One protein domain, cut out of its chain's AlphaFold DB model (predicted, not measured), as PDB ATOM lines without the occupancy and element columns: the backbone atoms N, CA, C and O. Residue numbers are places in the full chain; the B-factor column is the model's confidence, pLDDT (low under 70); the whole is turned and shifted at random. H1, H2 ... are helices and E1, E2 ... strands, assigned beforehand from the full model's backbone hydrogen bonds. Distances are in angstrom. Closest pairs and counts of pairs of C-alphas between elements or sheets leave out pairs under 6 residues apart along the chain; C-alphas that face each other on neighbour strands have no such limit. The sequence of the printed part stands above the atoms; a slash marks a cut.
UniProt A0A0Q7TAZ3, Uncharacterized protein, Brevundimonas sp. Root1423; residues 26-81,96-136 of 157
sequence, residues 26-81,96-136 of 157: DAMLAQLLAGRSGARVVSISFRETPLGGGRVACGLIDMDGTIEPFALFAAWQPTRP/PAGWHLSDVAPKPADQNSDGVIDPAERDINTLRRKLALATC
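Overview. This is residues 26 to 81 and 96 to 136 of the 157 residues of an uncharacterized protein of Brevundimonas sp. Root1423 (UniProt A0A0Q7TAZ3). What would a reader see first? A twisted sheet of four strands stands between two helices: the long H2 crosses one face, chiefly at E3, and the sheet curls round the short H1 on the other face. Which parts make this up? The printed part has 97 residues, with two named helices and four named strands in the order H1, E1, E2, E3, E4, H2 along the chain. The sheet's order is E1 - E2 - E3 - E4, all antiparallel, and the class is mixed, helices and strands. How large is it? The whole is compact, with a radius of gyration of the C-alphas of 14.5 A, and it spans 43 by 33 by 23 A along its three main axes.

Arrangement. How is the sheet built? It runs from the edge strand E1, residues 40 to 48, through the inner strands E2, residues 55 to 63, and E3, residues 66 to 77, to the edge strand E4, residues 98 to 104. E1, E2 and E3 form a meander, each strand the antiparallel neighbour of the one before; E1 and E2 are a hairpin, and E2 and E3 are another. E1 bends by 65 degrees at residue 43, and E2 by 55 degrees at residue 60. Which backbone atoms pair? Within hydrogen-bond range are, for instance, N 45 and O 58 across E1 and E2, 2.8 A, N 57 and O 72 across E2 and E3, 2.8 A, and N 73 and O 102 across E3 and E4, 2.9 A. What is on the faces? H2, residues 119 to 135, and H1, residues 26 to 33, are on opposite faces in three layers, helices on both faces of one sheet. H2 lies over E3 at a height over the sheet of 5.9 A and runs across the strands, at 65 degrees to E3 on the local plane; their closest C-alphas are those of Ala 71 and Ala 132, 5.0 A apart. The closest C-alphas of H1 and E4 are those of Leu 32 and Asp 103, 5.9 A apart. How do the helices stand? H1 and H2 are apart, and in both every O i to N i+4 pair is within hydrogen-bond range.

Along the chain. How long are the strands? E3 measures 33.1 A from first to last C-alpha, E2 23.8 A, E1 23.2 A and E4 19.5 A. How long are the helices, and where do they lie? H1 measures 10.4 A, from C-alpha 26 at (134.168, 115.142, 146.434). H2 measures 24.3 A and ends with C-alpha 135 at (140.149, 132.041, 137.551).

Size, cuts and confidence. Where is it widest? The two C-alphas farthest apart are those of Gly 52 and Gly 115, 44.0 A. Where is the cut, and which link is long? Residues 82 to 95 are not printed, and C-alphas 81 and 96 are 8.9 A apart across the cut. The link from E4 to H2, residues 105 to 118, is long. Where is confidence low? The mean pLDDT of the printed part is 89.3, and residues 51 to 52, 109 and 111 are under 70.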
ATOM      1  N   ASP A  26     135.002 115.110 145.225       96.25
ATOM      2  CA  ASP A  26     134.168 115.142 146.434       96.25
ATOM      3  C   ASP A  26     134.895 115.752 147.637       96.25
ATOM      4  O   ASP A  26     134.297 116.509 148.396       96.25
ATOM      5  N   ALA A  27     136.193 115.476 147.813       95.50
ATOM      6  CA  ALA A  27     136.981 116.085 148.885       95.50
ATOM      7  C   ALA A  27     137.147 117.600 148.669       95.50
ATOM      8  O   ALA A  27     137.065 118.378 149.620       95.50
ATOM      9  N   MET A  28     137.325 118.032 147.416       95.75
ATOM     10  CA  MET A  28     137.346 119.456 147.065       95.75
ATOM     11  C   MET A  28     135.995 120.124 147.352       95.75
ATOM     12  O   MET A  28     135.949 121.218 147.912       95.75
ATOM     13  N   LEU A  29     134.889 119.466 147.005       95.94
ATOM     14  CA  LEU A  29     133.541 119.958 147.290       95.94
ATOM     15  C   LEU A  29     133.245 120.002 148.791       95.94
ATOM     16  O   LEU A  29     132.660 120.971 149.271       95.94
ATOM     17  N   ALA A  30     133.687 119.002 149.550       94.81
ATOM     18  CA  ALA A  30     133.565 119.002 151.002       94.81
ATOM     19  C   ALA A  30     134.299 120.202 151.624       94.81
ATOM     20  O   ALA A  30     133.752 120.847 152.513       94.81
ATOM     21  N   GLN A  31     135.483 120.559 151.108       93.44
ATOM     22  CA  GLN A  31     136.208 121.769 151.514       93.44
ATOM     23  C   GLN A  31     135.416 123.052 151.204       93.44
ATOM     24  O   GLN A  31     135.369 123.950 152.039       93.44
ATOM     25  N   LEU A  32     134.768 123.148 150.035       93.88
ATOM     26  CA  LEU A  32     133.908 124.293 149.698       93.88
ATOM     27  C   LEU A  32     132.736 124.430 150.675       93.88
ATOM     28  O   LEU A  32     132.384 125.532 151.084       93.88
ATOM     29  N   LEU A  33     132.102 123.318 151.023       93.81
ATOM     30  CA  LEU A  33     130.926 123.321 151.888       93.81
ATOM     31  C   LEU A  33     131.299 123.457 153.372       93.81
ATOM     32  O   LEU A  33     130.466 123.861 154.187       93.81
ATOM     33  N   ALA A  34     132.560 123.199 153.730       89.44
ATOM     34  CA  ALA A  34     133.083 123.443 155.065       89.44
ATOM     35  C   ALA A  34     133.016 124.945 155.399       89.44
ATOM     36  O   ALA A  34     133.696 125.783 154.808       89.44
ATOM     37  N   GLY A  35     132.162 125.296 156.362       80.00
ATOM     38  CA  GLY A  35     131.922 126.685 156.765       80.00
ATOM     39  C   GLY A  35     130.878 127.427 155.924       80.00
ATOM     40  O   GLY A  35     130.789 128.647 156.028       80.00
ATOM     41  N   ARG A  36     130.093 126.716 155.103       88.56
ATOM     42  CA  ARG A  36     128.950 127.251 154.342       88.56
ATOM     43  C   ARG A  36     127.712 126.385 154.583       88.56
ATOM     44  O   ARG A  36     127.224 125.703 153.686       88.56
ATOM     45  N   SER A  37     127.254 126.352 155.833       84.00
ATOM     46  CA  SER A  37     126.090 125.558 156.244       84.00
ATOM     47  C   SER A  37     124.864 125.904 155.395       84.00
ATOM     48  O   SER A  37     124.564 127.075 155.210       84.00
ATOM     49  N   GLY A  38     124.170 124.890 154.874       85.38
ATOM     50  CA  GLY A  38     122.985 125.080 154.026       85.38
ATOM     51  C   GLY A  38     123.279 125.434 152.564       85.38
ATOM     52  O   GLY A  38     122.358 125.416 151.749       85.38
ATOM     53  N   ALA A  39     124.540 125.684 152.199       93.12
ATOM     54  CA  ALA A  39     124.895 126.013 150.829       93.12
ATOM     55  C   ALA A  39     124.764 124.807 149.888       93.12
ATOM     56  O   ALA A  39     125.029 123.659 150.257       93.12
ATOM     57  N   ARG A  40     124.399 125.077 148.632       95.38
ATOM     58  CA  ARG A  40     124.202 124.054 147.600       95.38
ATOM     59  C   ARG A  40     124.944 124.419 146.326       95.38
ATOM     60  O   ARG A  40     124.805 125.519 145.805       95.38
ATOM     61  N   VAL A  41     125.686 123.467 145.767       96.69
ATOM     62  CA  VAL A  41     126.305 123.638 144.447       96.69
ATOM     63  C   VAL A  41     125.209 123.658 143.375       96.69
ATOM     64  O   VAL A  41     124.414 122.724 143.274       96.69
ATOM     65  N   VAL A  42     125.164 124.729 142.586       96.81
ATOM     66  CA  VAL A  42     124.215 124.930 141.478       96.81
ATOM     67  C   VAL A  42     124.778 124.364 140.182       96.81
ATOM     68  O   VAL A  42     124.079 123.684 139.435       96.81
ATOM     69  N   SER A  43     126.052 124.639 139.911       96.94
ATOM     70  CA  SER A  43     126.771 124.116 138.753       96.94
ATOM     71  C   SER A  43     128.242 123.944 139.092       96.94
ATOM     72  O   SER A  43     128.774 124.644 139.954       96.94
ATOM     73  N   ILE A  44     128.898 123.002 138.418       97.38
ATOM     74  CA  ILE A  44     130.326 122.764 138.580       97.38
ATOM     75  C   ILE A  44     130.910 122.139 137.318       97.38
ATOM     76  O   ILE A  44     130.290 121.294 136.674       97.38
ATOM     77  N   SER A  45     132.123 122.548 136.982       96.44
ATOM     78  CA  SER A  45     132.974 121.893 136.003       96.44
ATOM     79  C   SER A  45     134.364 121.710 136.594       96.44
ATOM     80  O   SER A  45     134.820 122.522 137.399       96.44
ATOM     81  N   PHE A  46     135.036 120.636 136.193       95.50
ATOM     82  CA  PHE A  46     136.396 120.348 136.621       95.50
ATOM     83  C   PHE A  46     137.336 120.329 135.427       95.50
ATOM     84  O   PHE A  46     136.999 119.816 134.359       95.50
ATOM     85  N   ARG A  47     138.548 120.838 135.635       92.62
ATOM     86  CA  ARG A  47     139.633 120.772 134.661       92.62
ATOM     87  C   ARG A  47     140.961 120.491 135.339       92.62
ATOM     88  O   ARG A  47     141.225 120.964 136.444       92.62
ATOM     89  N   GLU A  48     141.816 119.760 134.642       90.94
ATOM     90  CA  GLU A  48     143.209 119.604 135.044       90.94
ATOM     91  C   GLU A  48     143.960 120.930 134.866       90.94
ATOM     92  O   GLU A  48     143.698 121.711 133.946       90.94
ATOM     93  N   THR A  49     144.897 121.194 135.769       84.06
ATOM     94  CA  THR A  49     145.784 122.354 135.688       84.06
ATOM     95  C   THR A  49     147.018 122.036 134.840       84.06
ATOM     96  O   THR A  49     147.521 120.911 134.884       84.06
ATOM     97  N   PRO A  50     147.579 123.023 134.115       71.62
ATOM     98  CA  PRO A  50     148.770 122.802 133.292       71.62
ATOM     99  C   PRO A  50     150.040 122.449 134.087       71.62
ATOM    100  O   PRO A  50     150.964 121.859 133.538       71.62
ATOM    101  N   LEU A  51     150.119 122.823 135.370       63.09
ATOM    102  CA  LEU A  51     151.352 122.804 136.167       63.09
ATOM    103  C   LEU A  51     151.377 121.656 137.188       63.09
ATOM    104  O   LEU A  51     151.398 121.877 138.397       63.09
ATOM    105  N   GLY A  52     151.428 120.414 136.701       63.72
ATOM    106  CA  GLY A  52     151.810 119.271 137.538       63.72
ATOM    107  C   GLY A  52     150.662 118.459 138.140       63.72
ATOM    108  O   GLY A  52     150.819 117.930 139.239       63.72
ATOM    109  N   GLY A  53     149.545 118.331 137.414       75.69
ATOM    110  CA  GLY A  53     148.470 117.385 137.745       75.69
ATOM    111  C   GLY A  53     147.534 117.845 138.861       75.69
ATOM    112  O   GLY A  53     146.838 117.025 139.452       75.69
ATOM    113  N   GLY A  54     147.545 119.139 139.191       89.12
ATOM    114  CA  GLY A  54     146.519 119.735 140.043       89.12
ATOM    115  C   GLY A  54     145.178 119.841 139.323       89.12
ATOM    116  O   GLY A  54     145.126 119.745 138.100       89.12
ATOM    117  N   ARG A  55     144.106 120.126 140.058       94.31
ATOM    118  CA  ARG A  55     142.753 120.264 139.508       94.31
ATOM    119  C   ARG A  55     142.109 121.560 139.945       94.31
ATOM    120  O   ARG A  55     142.323 122.016 141.065       94.31
ATOM    121  N   VAL A  56     141.316 122.133 139.050       94.88
ATOM    122  CA  VAL A  56     140.474 123.293 139.326       94.88
ATOM    123  C   VAL A  56     139.024 122.906 139.128       94.88
ATOM    124  O   VAL A  56     138.693 122.279 138.121       94.88
ATOM    125  N   ALA A  57     138.174 123.309 140.065       96.56
ATOM    126  CA  ALA A  57     136.736 123.312 139.875       96.56
ATOM    127  C   ALA A  57     136.228 124.748 139.772       96.56
ATOM    128  O   ALA A  57     136.648 125.609 140.541       96.56
ATOM    129  N   CYS A  58     135.322 124.992 138.839       97.38
ATOM    130  CA  CYS A  58     134.681 126.280 138.622       97.38
ATOM    131  C   CYS A  58     133.174 126.081 138.652       97.38
ATOM    132  O   CYS A  58     132.673 125.123 138.060       97.38
ATOM    133  N   GLY A  59     132.441 126.962 139.325       97.44
ATOM    134  CA  GLY A  59     131.002 126.784 139.414       97.44
ATOM    135  C   GLY A  59     130.251 127.875 140.151       97.44
ATOM    136  O   GLY A  59     130.793 128.925 140.499       97.44
ATOM    137  N   LEU A  60     128.973 127.593 140.369       97.81
ATOM    138  CA  LEU A  60     128.044 128.451 141.087       97.81
ATOM    139  C   LEU A  60     127.575 127.753 142.359       97.81
ATOM    140  O   LEU A  60     127.249 126.563 142.334       97.81
ATOM    141  N   ILE A  61     127.515 128.494 143.457       96.69
ATOM    142  CA  ILE A  61     127.002 128.038 144.747       96.69
ATOM    143  C   ILE A  61     125.839 128.930 145.172       96.69
ATOM    144  O   ILE A  61     125.899 130.145 145.034       96.69
ATOM    145  N   ASP A  62     124.775 128.313 145.659       95.00
ATOM    146  CA  ASP A  62     123.624 128.967 146.265       95.00
ATOM    147  C   ASP A  62     123.829 128.989 147.780       95.00
ATOM    148  O   ASP A  62     124.046 127.940 148.394       95.00
ATOM    149  N   MET A  63     123.815 130.185 148.356       91.00
ATOM    150  CA  MET A  63     123.891 130.437 149.791       91.00
ATOM    151  C   MET A  63     122.673 131.270 150.174       91.00
ATOM    152  O   MET A  63     122.617 132.463 149.874       91.00
ATOM    153  N   ASP A  64     121.685 130.617 150.785       86.50
ATOM    154  CA  ASP A  64     120.440 131.236 151.251       86.50
ATOM    155  C   ASP A  64     119.722 132.073 150.175       86.50
ATOM    156  O   ASP A  64     119.244 133.180 150.420       86.50
ATOM    157  N   GLY A  65     119.660 131.548 148.946       87.94
ATOM    158  CA  GLY A  65     119.019 132.200 147.804       87.94
ATOM    159  C   GLY A  65     119.924 133.177 147.051       87.94
ATOM    160  O   GLY A  65     119.517 133.709 146.015       87.94
ATOM    161  N   THR A  66     121.154 133.396 147.519       90.88
ATOM    162  CA  THR A  66     122.160 134.195 146.815       90.88
ATOM    163  C   THR A  66     123.088 133.280 146.026       90.88
ATOM    164  O   THR A  66     123.840 132.494 146.601       90.88
ATOM    165  N   ILE A  67     123.064 133.397 144.695       95.25
ATOM    166  CA  ILE A  67     123.949 132.621 143.821       95.25
ATOM    167  C   ILE A  67     125.273 133.362 143.629       95.25
ATOM    168  O   ILE A  67     125.308 134.468 143.090       95.25
ATOM    169  N   GLU A  68     126.368 132.713 144.005       96.31
ATOM    170  CA  GLU A  68     127.724 133.255 143.977       96.31
ATOM    171  C   GLU A  68     128.670 132.379 143.142       96.31
ATOM    172  O   GLU A  68     128.490 131.158 143.070       96.31
ATOM    173  N   PRO A  69     129.701 132.964 142.509       97.69
ATOM    174  CA  PRO A  69     130.716 132.200 141.807       97.69
ATOM    175  C   PRO A  69     131.717 131.598 142.800       97.69
ATOM    176  O   PRO A  69     132.047 132.206 143.824       97.69
ATOM    177  N   PHE A  70     132.267 130.434 142.460       97.31
ATOM    178  CA  PHE A  70     133.386 129.847 143.189       97.31
ATOM    179  C   PHE A  70     134.476 129.290 142.270       97.31
ATOM    180  O   PHE A  70     134.221 128.883 141.134       97.31
ATOM    181  N   ALA A  71     135.685 129.210 142.824       97.06
ATOM    182  CA  ALA A  71     136.785 128.408 142.310       97.06
ATOM    183  C   ALA A  71     137.343 127.498 143.417       97.06
ATOM    184  O   ALA A  71     137.505 127.933 144.557       97.06
ATOM    185  N   LEU A  72     137.658 126.249 143.081       96.25
ATOM    186  CA  LEU A  72     138.327 125.287 143.960       96.25
ATOM    187  C   LEU A  72     139.618 124.821 143.327       96.25
ATOM    188  O   LEU A  72     139.664 124.601 142.121       96.25
ATOM    189  N   PHE A  73     140.636 124.601 144.147       94.38
ATOM    190  CA  PHE A  73     141.943 124.155 143.699       94.38
ATOM    191  C   PHE A  73     142.394 122.961 144.524       94.38
ATOM    192  O   PHE A  73     142.307 122.975 145.748       94.38
ATOM    193  N   ALA A  74     142.928 121.958 143.840       94.88
ATOM    194  CA  ALA A  74     143.789 120.941 144.413       94.88
ATOM    195  C   ALA A  74     145.154 121.070 143.741       94.88
ATOM    196  O   ALA A  74     145.281 120.784 142.550       94.88
ATOM    197  N   ALA A  75     146.167 121.518 144.477       91.75
ATOM    198  CA  ALA A  75     147.502 121.755 143.935       91.75
ATOM    199  C   ALA A  75     148.568 121.045 144.768       91.75
ATOM    200  O   ALA A  75     148.526 121.070 145.998       91.75
ATOM    201  N   TRP A  76     149.527 120.416 144.088       90.31
ATOM    202  CA  TRP A  76     150.696 119.847 144.744       90.31
ATOM    203  C   TRP A  76     151.650 120.981 145.102       90.31
ATOM    204  O   TRP A  76     152.109 121.705 144.216       90.31
ATOM    205  N   GLN A  77     151.957 121.130 146.385       87.75
ATOM    206  CA  GLN A  77     152.996 122.039 146.842       87.75
ATOM    207  C   GLN A  77     154.244 121.223 147.183       87.75
ATOM    208  O   GLN A  77     154.156 120.271 147.962       87.75
ATOM    209  N   PRO A  78     155.411 121.543 146.595       86.31
ATOM    210  CA  PRO A  78     156.664 120.958 147.046       86.31
ATOM    211  C   PRO A  78     156.995 121.464 148.454       86.31
ATOM    212  O   PRO A  78     156.488 122.504 148.878       86.31
ATOM    213  N   THR A  79     157.884 120.755 149.152       85.31
ATOM    214  CA  THR A  79     158.389 121.180 150.462       85.31
ATOM    215  C   THR A  79     158.876 122.621 150.377       85.31
ATOM    216  O   THR A  79     159.738 122.939 149.552       85.31
ATOM    217  N   ARG A  80     158.330 123.497 151.225       80.81
ATOM    218  CA  ARG A  80     158.755 124.896 151.284       80.81
ATOM    219  C   ARG A  80     159.851 125.040 152.339       80.81
ATOM    220  O   ARG A  80     159.601 124.725 153.506       80.81
ATOM    221  N   PRO A  81     161.066 125.486 151.964       76.19
ATOM    222  CA  PRO A  81     162.102 125.747 152.948       76.19
ATOM    223  C   PRO A  81     161.674 126.920 153.842       76.19
ATOM    224  O   PRO A  81     160.967 127.821 153.378       76.19
ATOM    225  N   PRO A  96     156.031 120.328 154.862       87.62
ATOM    226  CA  PRO A  96     156.275 119.159 154.028       87.62
ATOM    227  C   PRO A  96     155.535 119.272 152.692       87.62
ATOM    228  O   PRO A  96     154.493 119.918 152.598       87.62
ATOM    229  N   ALA A  97     156.061 118.611 151.658       89.94
ATOM    230  CA  ALA A  97     155.358 118.505 150.385       89.94
ATOM    231  C   ALA A  97     153.996 117.818 150.566       89.94
ATOM    232  O   ALA A  97     153.883 116.819 151.282       89.94
ATOM    233  N   GLY A  98     152.975 118.319 149.879       91.31
ATOM    234  CA  GLY A  98     151.627 117.794 150.026       91.31
ATOM    235  C   GLY A  98     150.629 118.369 149.037       91.31
ATOM    236  O   GLY A  98     150.892 119.336 148.317       91.31
ATOM    237  N   TRP A  99     149.450 117.755 149.005       92.38
ATOM    238  CA  TRP A  99     148.298 118.324 148.325       92.38
ATOM    239  C   TRP A  99     147.655 119.386 149.200       92.38
ATOM    240  O   TRP A  99     147.297 119.121 150.345       92.38
ATOM    241  N   HIS A 100     147.451 120.565 148.627       91.75
ATOM    242  CA  HIS A 100     146.711 121.640 149.263       91.75
ATOM    243  C   HIS A 100     145.391 121.841 148.544       91.75
ATOM    244  O   HIS A 100     145.350 121.949 147.313       91.75
ATOM    245  N   LEU A 101     144.328 121.900 149.342       93.50
ATOM    246  CA  LEU A 101     143.009 122.310 148.899       93.50
ATOM    247  C   LEU A 101     142.789 123.769 149.270       93.50
ATOM    248  O   LEU A 101     143.073 124.177 150.395       93.50
ATOM    249  N   SER A 102     142.276 124.550 148.331       92.62
ATOM    250  CA  SER A 102     141.834 125.910 148.607       92.62
ATOM    251  C   SER A 102     140.551 126.222 147.862       92.62
ATOM    252  O   SER A 102     140.303 125.724 146.761       92.62
ATOM    253  N   ASP A 103     139.736 127.065 148.483       93.88
ATOM    254  CA  ASP A 103     138.511 127.577 147.906       93.88
ATOM    255  C   ASP A 103     138.520 129.101 147.847       93.88
ATOM    256  O   ASP A 103     139.022 129.803 148.726       93.88
ATOM    257  N   VAL A 104     137.940 129.608 146.771       94.25
ATOM    258  CA  VAL A 104     137.676 131.019 146.555       94.25
ATOM    259  C   VAL A 104     136.195 131.131 146.252       94.25
ATOM    260  O   VAL A 104     135.767 130.968 145.115       94.25
ATOM    261  N   ALA A 105     135.408 131.385 147.289       93.75
ATOM    262  CA  ALA A 105     133.987 131.671 147.169       93.75
ATOM    263  C   ALA A 105     133.580 132.638 148.279       93.75
ATOM    264  O   ALA A 105     134.130 132.536 149.387       93.75
ATOM    265  N   PRO A 106     132.614 133.537 148.044       92.12
ATOM    266  CA  PRO A 106     132.006 134.296 149.123       92.12
ATOM    267  C   PRO A 106     131.563 133.379 150.273       92.12
ATOM    268  O   PRO A 106     131.315 132.181 150.097       92.12
ATOM    269  N   LYS A 107     131.563 133.931 151.482       88.44
ATOM    270  CA  LYS A 107     131.011 133.280 152.674       88.44
ATOM    271  C   LYS A 107     129.735 134.013 153.083       88.44
ATOM    272  O   LYS A 107     129.607 135.184 152.705       88.44
ATOM    273  N   PRO A 108     128.839 133.366 153.852       79.31
ATOM    274  CA  PRO A 108     127.736 134.064 154.496       79.31
ATOM    275  C   PRO A 108     128.252 135.346 155.153       79.31
ATOM    276  O   PRO A 108     129.294 135.329 155.819       79.31
ATOM    277  N   ALA A 109     127.590 136.457 154.851       69.38
ATOM    278  CA  ALA A 109     127.827 137.720 155.532       69.38
ATOM    279  C   ALA A 109     127.270 137.616 156.961       69.38
ATOM    280  O   ALA A 109     126.339 136.836 157.155       69.38
ATOM    281  N   ASP A 110     127.814 138.374 157.920       71.56
ATOM    282  CA  ASP A 110     127.416 138.303 159.339       71.56
ATOM    283  C   ASP A 110     127.840 136.975 160.009       71.56
ATOM    284  O   ASP A 110     127.045 136.206 160.554       71.56
ATOM    285  N   GLN A 111     129.143 136.662 159.948       65.62
ATOM    286  CA  GLN A 111     129.690 135.430 160.546       65.62
ATOM    287  C   GLN A 111     129.563 135.384 162.076       65.62
ATOM    288  O   GLN A 111     129.648 134.306 162.665       65.62
ATOM    289  N   ASN A 112     129.376 136.535 162.720       71.56
ATOM    290  CA  ASN A 112     129.135 136.674 164.153       71.56
ATOM    291  C   ASN A 112     127.640 136.677 164.526       71.56
ATOM    292  O   ASN A 112     127.336 136.636 165.719       71.56
ATOM    293  N   SER A 113     126.731 136.637 163.544       73.69
ATOM    294  CA  SER A 113     125.275 136.588 163.738       73.69
ATOM    295  C   SER A 113     124.730 137.748 164.584       73.69
ATOM    296  O   SER A 113     123.802 137.562 165.374       73.69
ATOM    297  N   ASP A 114     125.327 138.935 164.456       77.56
ATOM    298  CA  ASP A 114     124.910 140.152 165.157       77.56
ATOM    299  C   ASP A 114     123.943 141.025 164.334       77.56
ATOM    300  O   ASP A 114     123.433 142.035 164.828       77.56
ATOM    301  N   GLY A 115     123.638 140.610 163.100       75.88
ATOM    302  CA  GLY A 115     122.758 141.306 162.168       75.88
ATOM    303  C   GLY A 115     123.409 142.499 161.465       75.88
ATOM    304  O   GLY A 115     122.725 143.200 160.713       75.88
ATOM    305  N   VAL A 116     124.702 142.753 161.684       78.75
ATOM    306  CA  VAL A 116     125.460 143.863 161.109       78.75
ATOM    307  C   VAL A 116     126.573 143.317 160.229       78.75
ATOM    308  O   VAL A 116     127.613 142.853 160.678       78.75
ATOM    309  N   ILE A 117     126.403 143.464 158.919       76.75
ATOM    310  CA  ILE A 117     127.467 143.105 157.989       76.75
ATOM    311  C   ILE A 117     128.546 144.201 158.028       76.75
ATOM    312  O   ILE A 117     128.275 145.359 157.694       76.75
ATOM    313  N   ASP A 118     129.779 143.839 158.376       82.81
ATOM    314  CA  ASP A 118     130.942 144.731 158.310       82.81
ATOM    315  C   ASP A 118     131.281 145.065 156.836       82.81
ATOM    316  O   ASP A 118     131.356 144.150 156.002       82.81
ATOM    317  N   PRO A 119     131.500 146.346 156.467       83.94
ATOM    318  CA  PRO A 119     132.107 146.717 155.186       83.94
ATOM    319  C   PRO A 119     133.311 145.854 154.780       83.94
ATOM    320  O   PRO A 119     133.410 145.441 153.624       83.94
ATOM    321  N   ALA A 120     134.188 145.505 155.725       85.31
ATOM    322  CA  ALA A 120     135.349 144.662 155.465       85.31
ATOM    323  C   ALA A 120     134.954 143.244 155.017       85.31
ATOM    324  O   ALA A 120     135.579 142.688 154.113       85.31
ATOM    325  N   GLU A 121     133.895 142.657 155.586       85.44
ATOM    326  CA  GLU A 121     133.380 141.357 155.137       85.44
ATOM    327  C   GLU A 121     132.812 141.434 153.717       85.44
ATOM    328  O   GLU A 121     133.046 140.531 152.901       85.44
ATOM    329  N   ARG A 122     132.106 142.524 153.387       86.62
ATOM    330  CA  ARG A 122     131.593 142.751 152.027       86.62
ATOM    331  C   ARG A 122     132.726 142.903 151.028       86.62
ATOM    332  O   ARG A 122     132.688 142.251 149.983       86.62
ATOM    333  N   ASP A 123     133.755 143.669 151.368       90.88
ATOM    334  CA  ASP A 123     134.945 143.840 150.538       90.88
ATOM    335  C   ASP A 123     135.702 142.526 150.342       90.88
ATOM    336  O   ASP A 123     136.069 142.187 149.214       90.88
ATOM    337  N   ILE A 124     135.866 141.719 151.396       90.94
ATOM    338  CA  ILE A 124     136.458 140.378 151.286       90.94
ATOM    339  C   ILE A 124     135.638 139.509 150.330       90.94
ATOM    340  O   ILE A 124     136.208 138.850 149.455       90.94
ATOM    341  N   ASN A 125     134.310 139.507 150.448       92.19
ATOM    342  CA  ASN A 125     133.448 138.760 149.536       92.19
ATOM    343  C   ASN A 125     133.559 139.281 148.093       92.19
ATOM    344  O   ASN A 125     133.670 138.476 147.169       92.19
ATOM    345  N   THR A 126     133.647 140.594 147.887       94.06
ATOM    346  CA  THR A 126     133.914 141.204 146.577       94.06
ATOM    347  C   THR A 126     135.252 140.747 145.992       94.06
ATOM    348  O   THR A 126     135.316 140.362 144.822       94.06
ATOM    349  N   LEU A 127     136.325 140.717 146.789       94.31
ATOM    350  CA  LEU A 127     137.632 140.218 146.353       94.31
ATOM    351  C   LEU A 127     137.582 138.731 145.988       94.31
ATOM    352  O   LEU A 127     138.152 138.328 144.972       94.31
ATOM    353  N   ARG A 128     136.861 137.918 146.768       95.12
ATOM    354  CA  ARG A 128     136.659 136.499 146.451       95.12
ATOM    355  C   ARG A 128     135.891 136.313 145.145       95.12
ATOM    356  O   ARG A 128     136.326 135.510 144.327       95.12
ATOM    357  N   ARG A 129     134.831 137.092 144.889       95.81
ATOM    358  CA  ARG A 129     134.136 137.073 143.586       95.81
ATOM    359  C   ARG A 129     135.089 137.412 142.449       95.81
ATOM    360  O   ARG A 129     135.166 136.663 141.480       95.81
ATOM    361  N   LYS A 130     135.862 138.496 142.579       95.75
ATOM    362  CA  LYS A 130     136.850 138.891 141.562       95.75
ATOM    363  C   LYS A 130     137.836 137.770 141.261       95.75
ATOM    364  O   LYS A 130     138.084 137.481 140.095       95.75
ATOM    365  N   LEU A 131     138.385 137.131 142.292       95.69
ATOM    366  CA  LEU A 131     139.367 136.063 142.119       95.69
ATOM    367  C   LEU A 131     138.743 134.796 141.510       95.69
ATOM    368  O   LEU A 131     139.354 134.186 140.628       95.69
ATOM    369  N   ALA A 132     137.519 134.436 141.912       96.44
ATOM    370  CA  ALA A 132     136.772 133.341 141.298       96.44
ATOM    371  C   ALA A 132     136.541 133.605 139.801       96.44
ATOM    372  O   ALA A 132     136.867 132.756 138.979       96.44
ATOM    373  N   LEU A 133     136.091 134.806 139.425       95.75
ATOM    374  CA  LEU A 133     135.840 135.186 138.028       95.75
ATOM    375  C   LEU A 133     137.125 135.322 137.198       95.75
ATOM    376  O   LEU A 133     137.145 134.980 136.017       95.75
ATOM    377  N   ALA A 134     138.225 135.775 137.805       94.62
ATOM    378  CA  ALA A 134     139.528 135.819 137.144       94.62
ATOM    379  C   ALA A 134     140.057 134.410 136.826       94.62
ATOM    380  O   ALA A 134     140.680 134.198 135.782       94.62
ATOM    381  N   THR A 135     139.789 133.454 137.720       93.44
ATOM    382  CA  THR A 135     140.149 132.041 137.551       93.44
ATOM    383  C   THR A 135     139.225 131.341 136.557       93.44
ATOM    384  O   THR A 135     139.682 130.570 135.714       93.44
ATOM    385  N   CYS A 136     137.926 131.594 136.668       94.38
ATOM    386  CA  CYS A 136     136.852 130.906 135.968       94.38
ATOM    387  C   CYS A 136     136.157 131.881 135.014       94.38
ATOM    388  O   CYS A 136     135.028 132.313 135.249       94.38
TER     389      CYS A 136